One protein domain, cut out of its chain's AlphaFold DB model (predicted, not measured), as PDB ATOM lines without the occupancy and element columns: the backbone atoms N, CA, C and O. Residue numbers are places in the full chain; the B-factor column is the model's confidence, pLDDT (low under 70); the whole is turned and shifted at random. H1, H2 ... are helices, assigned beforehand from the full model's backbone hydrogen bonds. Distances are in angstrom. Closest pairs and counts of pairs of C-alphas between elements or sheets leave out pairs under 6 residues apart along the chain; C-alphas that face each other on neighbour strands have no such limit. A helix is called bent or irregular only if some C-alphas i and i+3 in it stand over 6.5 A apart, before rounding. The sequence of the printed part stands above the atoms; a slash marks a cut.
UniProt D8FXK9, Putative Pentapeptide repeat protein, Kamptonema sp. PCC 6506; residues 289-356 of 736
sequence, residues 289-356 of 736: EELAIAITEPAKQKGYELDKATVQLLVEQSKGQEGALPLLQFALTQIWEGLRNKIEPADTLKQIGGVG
ATOM      1  N   GLU A 289      10.083 -40.981 -45.938       92.06
ATOM      2  CA  GLU A 289       9.407 -39.799 -46.473       92.06
ATOM      3  C   GLU A 289       9.699 -38.557 -45.617       92.06
ATOM      4  O   GLU A 289      10.004 -37.491 -46.146       92.06
ATOM      5  N   GLU A 290       9.680 -38.714 -44.292       92.56
ATOM      6  CA  GLU A 290      10.045 -37.674 -43.322       92.56
ATOM      7  C   GLU A 290      11.513 -37.253 -43.482       92.56
ATOM      8  O   GLU A 290      11.820 -36.061 -43.523       92.56
ATOM      9  N   LEU A 291      12.420 -38.223 -43.648       92.25
ATOM     10  CA  LEU A 291      13.837 -37.968 -43.925       92.25
ATOM     11  C   LEU A 291      14.034 -37.229 -45.251       92.25
ATOM     12  O   LEU A 291      14.816 -36.284 -45.309       92.25
ATOM     13  N   ALA A 292      13.325 -37.633 -46.307       94.62
ATOM     14  CA  ALA A 292      13.408 -36.974 -47.606       94.62
ATOM     15  C   ALA A 292      12.981 -35.499 -47.520       94.62
ATOM     16  O   ALA A 292      13.653 -34.633 -48.086       94.62
ATOM     17  N   ILE A 293      11.922 -35.197 -46.764       94.56
ATOM     18  CA  ILE A 293      11.480 -33.821 -46.493       94.56
ATOM     19  C   ILE A 293      12.561 -33.056 -45.712       94.56
ATOM     20  O   ILE A 293      12.947 -31.960 -46.114       94.56
ATOM     21  N   ALA A 294      13.109 -33.650 -44.646       93.50
ATOM     22  CA  ALA A 294      14.176 -33.046 -43.842       93.50
ATOM     23  C   ALA A 294      15.462 -32.757 -44.643       93.50
ATOM     24  O   ALA A 294      16.198 -31.825 -44.319       93.50
ATOM     25  N   ILE A 295      15.736 -33.545 -45.686       94.69
ATOM     26  CA  ILE A 295      16.863 -33.350 -46.605       94.69
ATOM     27  C   ILE A 295      16.568 -32.229 -47.608       94.69
ATOM     28  O   ILE A 295      17.414 -31.364 -47.824       94.69
ATOM     29  N   THR A 296      15.399 -32.253 -48.247       95.31
ATOM     30  CA  THR A 296      15.123 -31.448 -49.450       95.31
ATOM     31  C   THR A 296      14.615 -30.043 -49.155       95.31
ATOM     32  O   THR A 296      15.063 -29.094 -49.798       95.31
ATOM     33  N   GLU A 297      13.724 -29.877 -48.175       94.31
ATOM     34  CA  GLU A 297      13.074 -28.588 -47.912       94.31
ATOM     35  C   GLU A 297      14.045 -27.471 -47.477       94.31
ATOM     36  O   GLU A 297      13.931 -26.369 -48.025       94.31
ATOM     37  N   PRO A 298      15.057 -27.701 -46.607       93.56
ATOM     38  CA  PRO A 298      16.030 -26.657 -46.273       93.56
ATOM     39  C   PRO A 298      16.789 -26.115 -47.495       93.56
ATOM     40  O   PRO A 298      16.974 -24.905 -47.625       93.56
ATOM     41  N   ALA A 299      17.208 -26.997 -48.411       92.25
ATOM     42  CA  ALA A 299      17.890 -26.603 -49.646       92.25
ATOM     43  C   ALA A 299      16.948 -25.847 -50.591       92.25
ATOM     44  O   ALA A 299      17.316 -24.805 -51.140       92.25
ATOM     45  N   LYS A 300      15.706 -26.325 -50.717       91.88
ATOM     46  CA  LYS A 300      14.691 -25.722 -51.581       91.88
ATOM     47  C   LYS A 300      14.349 -24.295 -51.162       91.88
ATOM     48  O   LYS A 300      14.227 -23.421 -52.017       91.88
ATOM     49  N   GLN A 301      14.272 -24.021 -49.859       90.00
ATOM     50  CA  GLN A 301      14.081 -22.658 -49.346       90.00
ATOM     51  C   GLN A 301      15.242 -21.711 -49.667       90.00
ATOM     52  O   GLN A 301      15.050 -20.498 -49.731       90.00
ATOM     53  N   LYS A 302      16.440 -22.255 -49.894       89.62
ATOM     54  CA  LYS A 302      17.619 -21.517 -50.363       89.62
ATOM     55  C   LYS A 302      17.766 -21.530 -51.890       89.62
ATOM     56  O   LYS A 302      18.796 -21.104 -52.399       89.62
ATOM     57  N   GLY A 303      16.740 -21.984 -52.615       87.31
ATOM     58  CA  GLY A 303      16.687 -21.954 -54.076       87.31
ATOM     59  C   GLY A 303      17.412 -23.107 -54.773       87.31
ATOM     60  O   GLY A 303      17.624 -23.020 -55.979       87.31
ATOM     61  N   TYR A 304      17.786 -24.173 -54.055       90.12
ATOM     62  CA  TYR A 304      18.450 -25.342 -54.638       90.12
ATOM     63  C   TYR A 304      17.605 -26.610 -54.480       90.12
ATOM     64  O   TYR A 304      17.215 -26.972 -53.372       90.12
ATOM     65  N   GLU A 305      17.357 -27.331 -55.575       90.88
ATOM     66  CA  GLU A 305      16.677 -28.629 -55.539       90.88
ATOM     67  C   GLU A 305      17.694 -29.769 -55.671       90.88
ATOM     68  O   GLU A 305      18.368 -29.908 -56.689       90.88
ATOM     69  N   LEU A 306      17.806 -30.595 -54.627       91.75
ATOM     70  CA  LEU A 306      18.624 -31.809 -54.665       91.75
ATOM     71  C   LEU A 306      17.990 -32.846 -55.599       91.75
ATOM     72  O   LEU A 306      16.775 -33.060 -55.578       91.75
ATOM     73  N   ASP A 307      18.816 -33.532 -56.388       91.50
ATOM     74  CA  ASP A 307      18.334 -34.569 -57.289       91.50
ATOM     75  C   ASP A 307      17.774 -35.776 -56.512       91.50
ATOM     76  O   ASP A 307      18.239 -36.149 -55.430       91.50
ATOM     77  N   LYS A 308      16.756 -36.424 -57.088       92.38
ATOM     78  CA  LYS A 308      16.035 -37.520 -56.426       92.38
ATOM     79  C   LYS A 308      16.927 -38.721 -56.103       92.38
ATOM     80  O   LYS A 308      16.677 -39.386 -55.099       92.38
ATOM     81  N   ALA A 309      17.930 -39.011 -56.932       91.94
ATOM     82  CA  ALA A 309      18.795 -40.170 -56.737       91.94
ATOM     83  C   ALA A 309      19.722 -39.962 -55.531       91.94
ATOM     84  O   ALA A 309      19.841 -40.859 -54.694       91.94
ATOM     85  N   THR A 310      20.297 -38.766 -55.377       93.06
ATOM     86  CA  THR A 310      21.093 -38.401 -54.198       93.06
ATOM     87  C   THR A 310      20.246 -38.418 -52.929       93.06
ATOM     88  O   THR A 310      20.681 -38.969 -51.919       93.06
ATOM     89  N   VAL A 311      19.020 -37.882 -52.967       94.69
ATOM     90  CA  VAL A 311      18.110 -37.921 -51.807       94.69
ATOM     91  C   VAL A 311      17.795 -39.363 -51.409       94.69
ATOM     92  O   VAL A 311      17.910 -39.709 -50.236       94.69
ATOM     93  N   GLN A 312      17.458 -40.226 -52.372       93.44
ATOM     94  CA  GLN A 312      17.187 -41.639 -52.105       93.44
ATOM     95  C   GLN A 312      18.405 -42.346 -51.499       93.44
ATOM     96  O   GLN A 312      18.257 -43.088 -50.529       93.44
ATOM     97  N   LEU A 313      19.606 -42.069 -52.016       91.56
ATOM     98  CA  LEU A 313      20.852 -42.624 -51.492       91.56
ATOM     99  C   LEU A 313      21.132 -42.166 -50.052       91.56
ATOM    100  O   LEU A 313      21.528 -42.980 -49.222       91.56
ATOM    101  N   LEU A 314      20.902 -40.887 -49.733       92.38
ATOM    102  CA  LEU A 314      21.042 -40.356 -48.371       92.38
ATOM    103  C   LEU A 314      20.055 -41.023 -47.405       92.38
ATOM    104  O   LEU A 314      20.458 -41.470 -46.332       92.38
ATOM    105  N   VAL A 315      18.784 -41.148 -47.800       92.69
ATOM    106  CA  VAL A 315      17.747 -41.818 -46.999       92.69
ATOM    107  C   VAL A 315      18.100 -43.289 -46.761       92.69
ATOM    108  O   VAL A 315      18.011 -43.771 -45.631       92.69
ATOM    109  N   GLU A 316      18.536 -44.002 -47.801       90.06
ATOM    110  CA  GLU A 316      18.932 -45.407 -47.703       90.06
ATOM    111  C   GLU A 316      20.152 -45.591 -46.794       90.06
ATOM    112  O   GLU A 316      20.144 -46.463 -45.924       90.06
ATOM    113  N   GLN A 317      21.165 -44.730 -46.920       86.88
ATOM    114  CA  GLN A 317      22.352 -44.778 -46.069       86.88
ATOM    115  C   GLN A 317      22.075 -44.378 -44.615       86.88
ATOM    116  O   GLN A 317      22.812 -44.811 -43.735       86.88
ATOM    117  N   SER A 318      21.029 -43.599 -44.332       86.19
ATOM    118  CA  SER A 318      20.603 -43.271 -42.964       86.19
ATOM    119  C   SER A 318      19.721 -44.347 -42.318       86.19
ATOM    120  O   SER A 318      19.541 -44.348 -41.098       86.19
ATOM    121  N   LYS A 319      19.159 -45.274 -43.098       81.75
ATOM    122  CA  LYS A 319      18.217 -46.279 -42.594       81.75
ATOM    123  C   LYS A 319      18.905 -47.284 -41.665       81.75
ATOM    124  O   LYS A 319      19.937 -47.857 -41.996       81.75
ATOM    125  N   GLY A 320      18.295 -47.533 -40.503       67.31
ATOM    126  CA  GLY A 320      18.759 -48.547 -39.547       67.31
ATOM    127  C   GLY A 320      20.066 -48.209 -38.820       67.31
ATOM    128  O   GLY A 320      20.553 -49.039 -38.060       67.31
ATOM    129  N   GLN A 321      20.628 -47.012 -39.025       67.19
ATOM    130  CA  GLN A 321      21.793 -46.545 -38.279       67.19
ATOM    131  C   GLN A 321      21.349 -45.847 -36.988       67.19
ATOM    132  O   GLN A 321      20.583 -44.878 -37.017       67.19
ATOM    133  N   GLU A 322      21.841 -46.309 -35.839       63.28
ATOM    134  CA  GLU A 322      21.666 -45.582 -34.580       63.28
ATOM    135  C   GLU A 322      22.384 -44.224 -34.659       63.28
ATOM    136  O   GLU A 322      23.530 -44.127 -35.099       63.28
ATOM    137  N   GLY A 323      21.687 -43.145 -34.288       69.44
ATOM    138  CA  GLY A 323      22.216 -41.786 -34.438       69.44
ATOM    139  C   GLY A 323      22.371 -41.318 -35.895       69.44
ATOM    140  O   GLY A 323      23.199 -40.468 -36.188       69.44
ATOM    141  N   ALA A 324      21.579 -41.824 -36.841       78.56
ATOM    142  CA  ALA A 324      21.694 -41.408 -38.243       78.56
ATOM    143  C   ALA A 324      21.544 -39.889 -38.480       78.56
ATOM    144  O   ALA A 324      22.156 -39.350 -39.399       78.56
ATOM    145  N   LEU A 325      20.728 -39.192 -37.676       85.50
ATOM    146  CA  LEU A 325      20.316 -37.812 -37.965       85.50
ATOM    147  C   LEU A 325      21.461 -36.785 -37.868       85.50
ATOM    148  O   LEU A 325      21.620 -36.024 -38.823       85.50
ATOM    149  N   PRO A 326      22.293 -36.753 -36.803       81.50
ATOM    150  CA  PRO A 326      23.475 -35.887 -36.782       81.50
ATOM    151  C   PRO A 326      24.452 -36.160 -37.933       81.50
ATOM    152  O   PRO A 326      24.989 -35.229 -38.528       81.50
ATOM    153  N   LEU A 327      24.664 -37.432 -38.295       82.06
ATOM    154  CA  LEU A 327      25.555 -37.796 -39.405       82.06
ATOM    155  C   LEU A 327      25.005 -37.357 -40.757       82.06
ATOM    156  O   LEU A 327      25.769 -36.922 -41.618       82.06
ATOM    157  N   LEU A 328      23.691 -37.480 -40.938       89.19
ATOM    158  CA  LEU A 328      22.996 -37.002 -42.120       89.19
ATOM    159  C   LEU A 328      23.133 -35.482 -42.233       89.19
ATOM    160  O   LEU A 328      23.538 -34.997 -43.283       89.19
ATOM    161  N   GLN A 329      22.889 -34.736 -41.152       89.00
ATOM    162  CA  GLN A 329      23.090 -33.283 -41.131       89.00
ATOM    163  C   GLN A 329      24.535 -32.900 -41.453       89.00
ATOM    164  O   GLN A 329      24.759 -31.995 -42.251       89.00
ATOM    165  N   PHE A 330      25.521 -33.617 -40.909       86.06
ATOM    166  CA  PHE A 330      26.923 -33.381 -41.242       86.06
ATOM    167  C   PHE A 330      27.232 -33.641 -42.723       86.06
ATOM    168  O   PHE A 330      27.884 -32.817 -43.365       86.06
ATOM    169  N   ALA A 331      26.732 -34.743 -43.290       89.25
ATOM    170  CA  ALA A 331      26.884 -35.036 -44.714       89.25
ATOM    171  C   ALA A 331      26.232 -33.953 -45.591       89.25
ATOM    172  O   ALA A 331      26.842 -33.510 -46.560       89.25
ATOM    173  N   LEU A 332      25.042 -33.474 -45.220       92.19
ATOM    174  CA  LEU A 332      24.336 -32.397 -45.919       92.19
ATOM    175  C   LEU A 332      25.090 -31.064 -45.851       92.19
ATOM    176  O   LEU A 332      25.203 -30.375 -46.862       92.19
ATOM    177  N   THR A 333      25.685 -30.731 -44.702       90.44
ATOM    178  CA  THR A 333      26.566 -29.561 -44.575       90.44
ATOM    179  C   THR A 333      27.748 -29.659 -45.538       90.44
ATOM    180  O   THR A 333      28.043 -28.680 -46.217       90.44
ATOM    181  N   GLN A 334      28.396 -30.828 -45.651       88.94
ATOM    182  CA  GLN A 334      29.498 -31.032 -46.601       88.94
ATOM    183  C   GLN A 334      29.031 -30.961 -48.058       88.94
ATOM    184  O   GLN A 334      29.704 -30.335 -48.870       88.94
ATOM    185  N   ILE A 335      27.874 -31.546 -48.387       91.69
ATOM    186  CA  ILE A 335      27.258 -31.442 -49.719       91.69
ATOM    187  C   ILE A 335      27.023 -29.976 -50.086       91.69
ATOM    188  O   ILE A 335      27.349 -29.574 -51.196       91.69
ATOM    189  N   TRP A 336      26.527 -29.157 -49.156       92.62
ATOM    190  CA  TRP A 336      26.307 -27.734 -49.406       92.62
ATOM    191  C   TRP A 336      27.609 -26.952 -49.634       92.62
ATOM    192  O   TRP A 336      27.675 -26.106 -50.525       92.62
ATOM    193  N   GLU A 337      28.675 -27.251 -48.886       89.44
ATOM    194  CA  GLU A 337      29.996 -26.662 -49.161       89.44
ATOM    195  C   GLU A 337      30.587 -27.165 -50.492       89.44
ATOM    196  O   GLU A 337      31.225 -26.403 -51.215       89.44
ATOM    197  N   GLY A 338      30.341 -28.424 -50.866       89.75
ATOM    198  CA  GLY A 338      30.683 -28.965 -52.185       89.75
ATOM    199  C   GLY A 338      29.964 -28.222 -53.312       89.75
ATOM    200  O   GLY A 338      30.608 -27.781 -54.263       89.75
ATOM    201  N   LEU A 339      28.662 -27.975 -53.150       91.00
ATOM    202  CA  LEU A 339      27.844 -27.190 -54.079       91.00
ATOM    203  C   LEU A 339      28.382 -25.767 -54.266       91.00
ATOM    204  O   LEU A 339      28.496 -25.301 -55.399       91.00
ATOM    205  N   ARG A 340      28.795 -25.091 -53.183       89.06
ATOM    206  CA  ARG A 340      29.457 -23.771 -53.261       89.06
ATOM    207  C   ARG A 340      30.755 -23.809 -54.066       89.06
ATOM    208  O   ARG A 340      31.075 -22.853 -54.768       89.06
ATOM    209  N   ASN A 341      31.463 -24.932 -54.014       87.81
ATOM    210  CA  ASN A 341      32.659 -25.203 -54.808       87.81
ATOM    211  C   ASN A 341      32.353 -25.814 -56.190       87.81
ATOM    212  O   ASN A 341      33.273 -26.268 -56.870       87.81
ATOM    213  N   LYS A 342      31.084 -25.797 -56.630       89.56
ATOM    214  CA  LYS A 342      30.603 -26.325 -57.921       89.56
ATOM    215  C   LYS A 342      30.840 -27.830 -58.107       89.56
ATOM    216  O   LYS A 342      31.081 -28.289 -59.221       89.56
ATOM    217  N   ILE A 343      30.785 -28.591 -57.018       91.31
ATOM    218  CA  ILE A 343      30.844 -30.056 -57.020       91.31
ATOM    219  C   ILE A 343      29.419 -30.595 -56.892       91.31
ATOM    220  O   ILE A 343      28.661 -30.151 -56.030       91.31
ATOM    221  N   GLU A 344      29.067 -31.577 -57.720       91.88
ATOM    222  CA  GLU A 344      27.758 -32.229 -57.664       91.88
ATOM    223  C   GLU A 344      27.525 -32.925 -56.302       91.88
ATOM    224  O   GLU A 344      28.460 -33.510 -55.730       91.88
ATOM    225  N   PRO A 345      26.288 -32.930 -55.762       92.25
ATOM    226  CA  PRO A 345      25.968 -33.569 -54.485       92.25
ATOM    227  C   PRO A 345      26.376 -35.040 -54.401       92.25
ATOM    228  O   PRO A 345      26.955 -35.464 -53.399       92.25
ATOM    229  N   ALA A 346      26.119 -35.813 -55.461       90.75
ATOM    230  CA  ALA A 346      26.478 -37.228 -55.534       90.75
ATOM    231  C   ALA A 346      28.001 -37.442 -55.478       90.75
ATOM    232  O   ALA A 346      28.479 -38.361 -54.806       90.75
ATOM    233  N   ASP A 347      28.768 -36.568 -56.133       90.50
ATOM    234  CA  ASP A 347      30.228 -36.625 -56.128       90.50
ATOM    235  C   ASP A 347      30.789 -36.245 -54.763       90.50
ATOM    236  O   ASP A 347      31.672 -36.937 -54.254       90.50
ATOM    237  N   THR A 348      30.229 -35.219 -54.118       89.94
ATOM    238  CA  THR A 348      30.613 -34.858 -52.747       89.94
ATOM    239  C   THR A 348      30.286 -35.995 -51.786       89.94
ATOM    240  O   THR A 348      31.144 -36.401 -51.005       89.94
ATOM    241  N   LEU A 349      29.095 -36.594 -51.885       88.69
ATOM    242  CA  LEU A 349      28.704 -37.739 -51.063       88.69
ATOM    243  C   LEU A 349      29.652 -38.934 -51.253       88.69
ATOM    244  O   LEU A 349      30.004 -39.612 -50.285       88.69
ATOM    245  N   LYS A 350      30.120 -39.179 -52.481       87.88
ATOM    246  CA  LYS A 350      31.117 -40.213 -52.779       87.88
ATOM    247  C   LYS A 350      32.497 -39.866 -52.214       87.88
ATOM    248  O   LYS A 350      33.128 -40.733 -51.611       87.88
ATOM    249  N   GLN A 351      32.949 -38.621 -52.367       86.88
ATOM    250  CA  GLN A 351      34.233 -38.132 -51.847       86.88
ATOM    251  C   GLN A 351      34.295 -38.208 -50.320       86.88
ATOM    252  O   GLN A 351      35.303 -38.642 -49.759       86.88
ATOM    253  N   ILE A 352      33.203 -37.858 -49.639       84.56
ATOM    254  CA  ILE A 352      33.117 -37.961 -48.182       84.56
ATOM    255  C   ILE A 352      32.862 -39.398 -47.701       84.56
ATOM    256  O   ILE A 352      32.870 -39.636 -46.503       84.56
ATOM    257  N   GLY A 353      32.668 -40.377 -48.593       82.19
ATOM    258  CA  GLY A 353      32.491 -41.786 -48.223       82.19
ATOM    259  C   GLY A 353      31.095 -42.143 -47.693       82.19
ATOM    260  O   GLY A 353      30.958 -43.110 -46.940       82.19
ATOM    261  N   GLY A 354      30.066 -41.387 -48.080       84.94
ATOM    262  CA  GLY A 354      28.675 -41.598 -47.677       84.94
ATOM    263  C   GLY A 354      28.305 -40.985 -46.321       84.94
ATOM    264  O   GLY A 354      29.111 -40.318 -45.663       84.94
ATOM    265  N   VAL A 355      27.072 -41.242 -45.874       82.00
ATOM    266  CA  VAL A 355      26.576 -40.818 -44.554       82.00
ATOM    267  C   VAL A 355      27.414 -41.485 -43.456       82.00
ATOM    268  O   VAL A 355      27.552 -42.709 -43.397       82.00
ATOM    269  N   GLY A 356      28.035 -40.660 -42.609       74.06
ATOM    270  CA  GLY A 356      28.975 -41.084 -41.564       74.06
ATOM    271  C   GLY A 356      30.432 -41.255 -42.016       74.06
ATOM    272  O   GLY A 356      31.328 -41.164 -41.179       74.06
TER     273      GLY A 356
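What this domain is: This is residues 289 to 356 of the 736 residues of the protein "Putative Pentapeptide repeat protein" of Kamptonema sp. PCC 6506 (UniProt D8FXK9). The long helix H3 and the helix H2 before it make a loose helical hairpin, touching near their link and spreading from there, with H1 over one face of the hairpin and the short H4 over the other, across H3. After H4 the last residues, 352 to 356, fold back over the face of the hairpin on which H4 lies. The printed part has 68 residues with four named helices, H1, H2, H3 and H4 along the chain, and no named strand; its class is all helix, with 48 residues in the helices. It is compact, with a radius of gyration of the C-alphas of 10.9 A, and it is rounded, spanning 31 by 24 by 19 A.

Where its parts are: Find C-alpha 324 at (21.694, -41.408, -38.243); from there H3, residues 324 to 340, runs 24.4 A to C-alpha 340 at (29.457, -23.771, -53.261). Before it lies H2, residues 308 to 318, 15.3 A long. Go back to C-alpha 289 at (9.407, -39.799, -46.473), where H1, residues 289 to 301, begins; it is 18.0 A long. H1 is irregular, but only just: C-alphas 295 and 298 are 6.8 A apart. H4, residues 345 to 351, is 9.8 A long and ends at C-alpha 351, at (34.233, -38.132, -51.847).

How they stand to each other: Start from H3, which touches H2 with residues 324 to 328 alone; the closest C-alphas, those of Ser 318 and Ala 324, are 5.2 A apart. The two form a helical hairpin, running opposite ways at a shallow tilt of 35.0 degrees, only just short of steep. H3 also touches H4, about perpendicular at 74 degrees, closest at the C-alphas of Ile 335 and Pro 345, 5.4 A apart. H1 touches H2 with residues 291 to 296 alone, at a steep tilt of 52 degrees, opposite ways; look for the closest C-alphas at Leu 291 and Val 315, 6.3 A apart. H1 and H3 are close but not clearly touching, with the C-alphas of Ile 295 and Leu 332 closest at 7.6 A. H2 and H4 are also close but not clearly touching, with the C-alphas of Thr 310 and Ala 346 closest at 5.7 A. H1 and H4 are apart. The helix packing is mostly crossed, but only just: 1 of the 3 touching pairs is at a shallow tilt. In H2, H3 and H4 every O i to N i+4 pair is within hydrogen-bond range; in H1 it is 7 of 9.

The domain as a whole: The two C-alphas farthest apart are those of Glu 322 and Lys 342, at 31.6 A. The printed part has no cut. The links from H2 to H3 and from H3 to H4 are tight, the link from H1 to H2 is short, and no link is long. The mean pLDDT of the printed part is 88.2; look at residues 320 to 323 for the four values under 70.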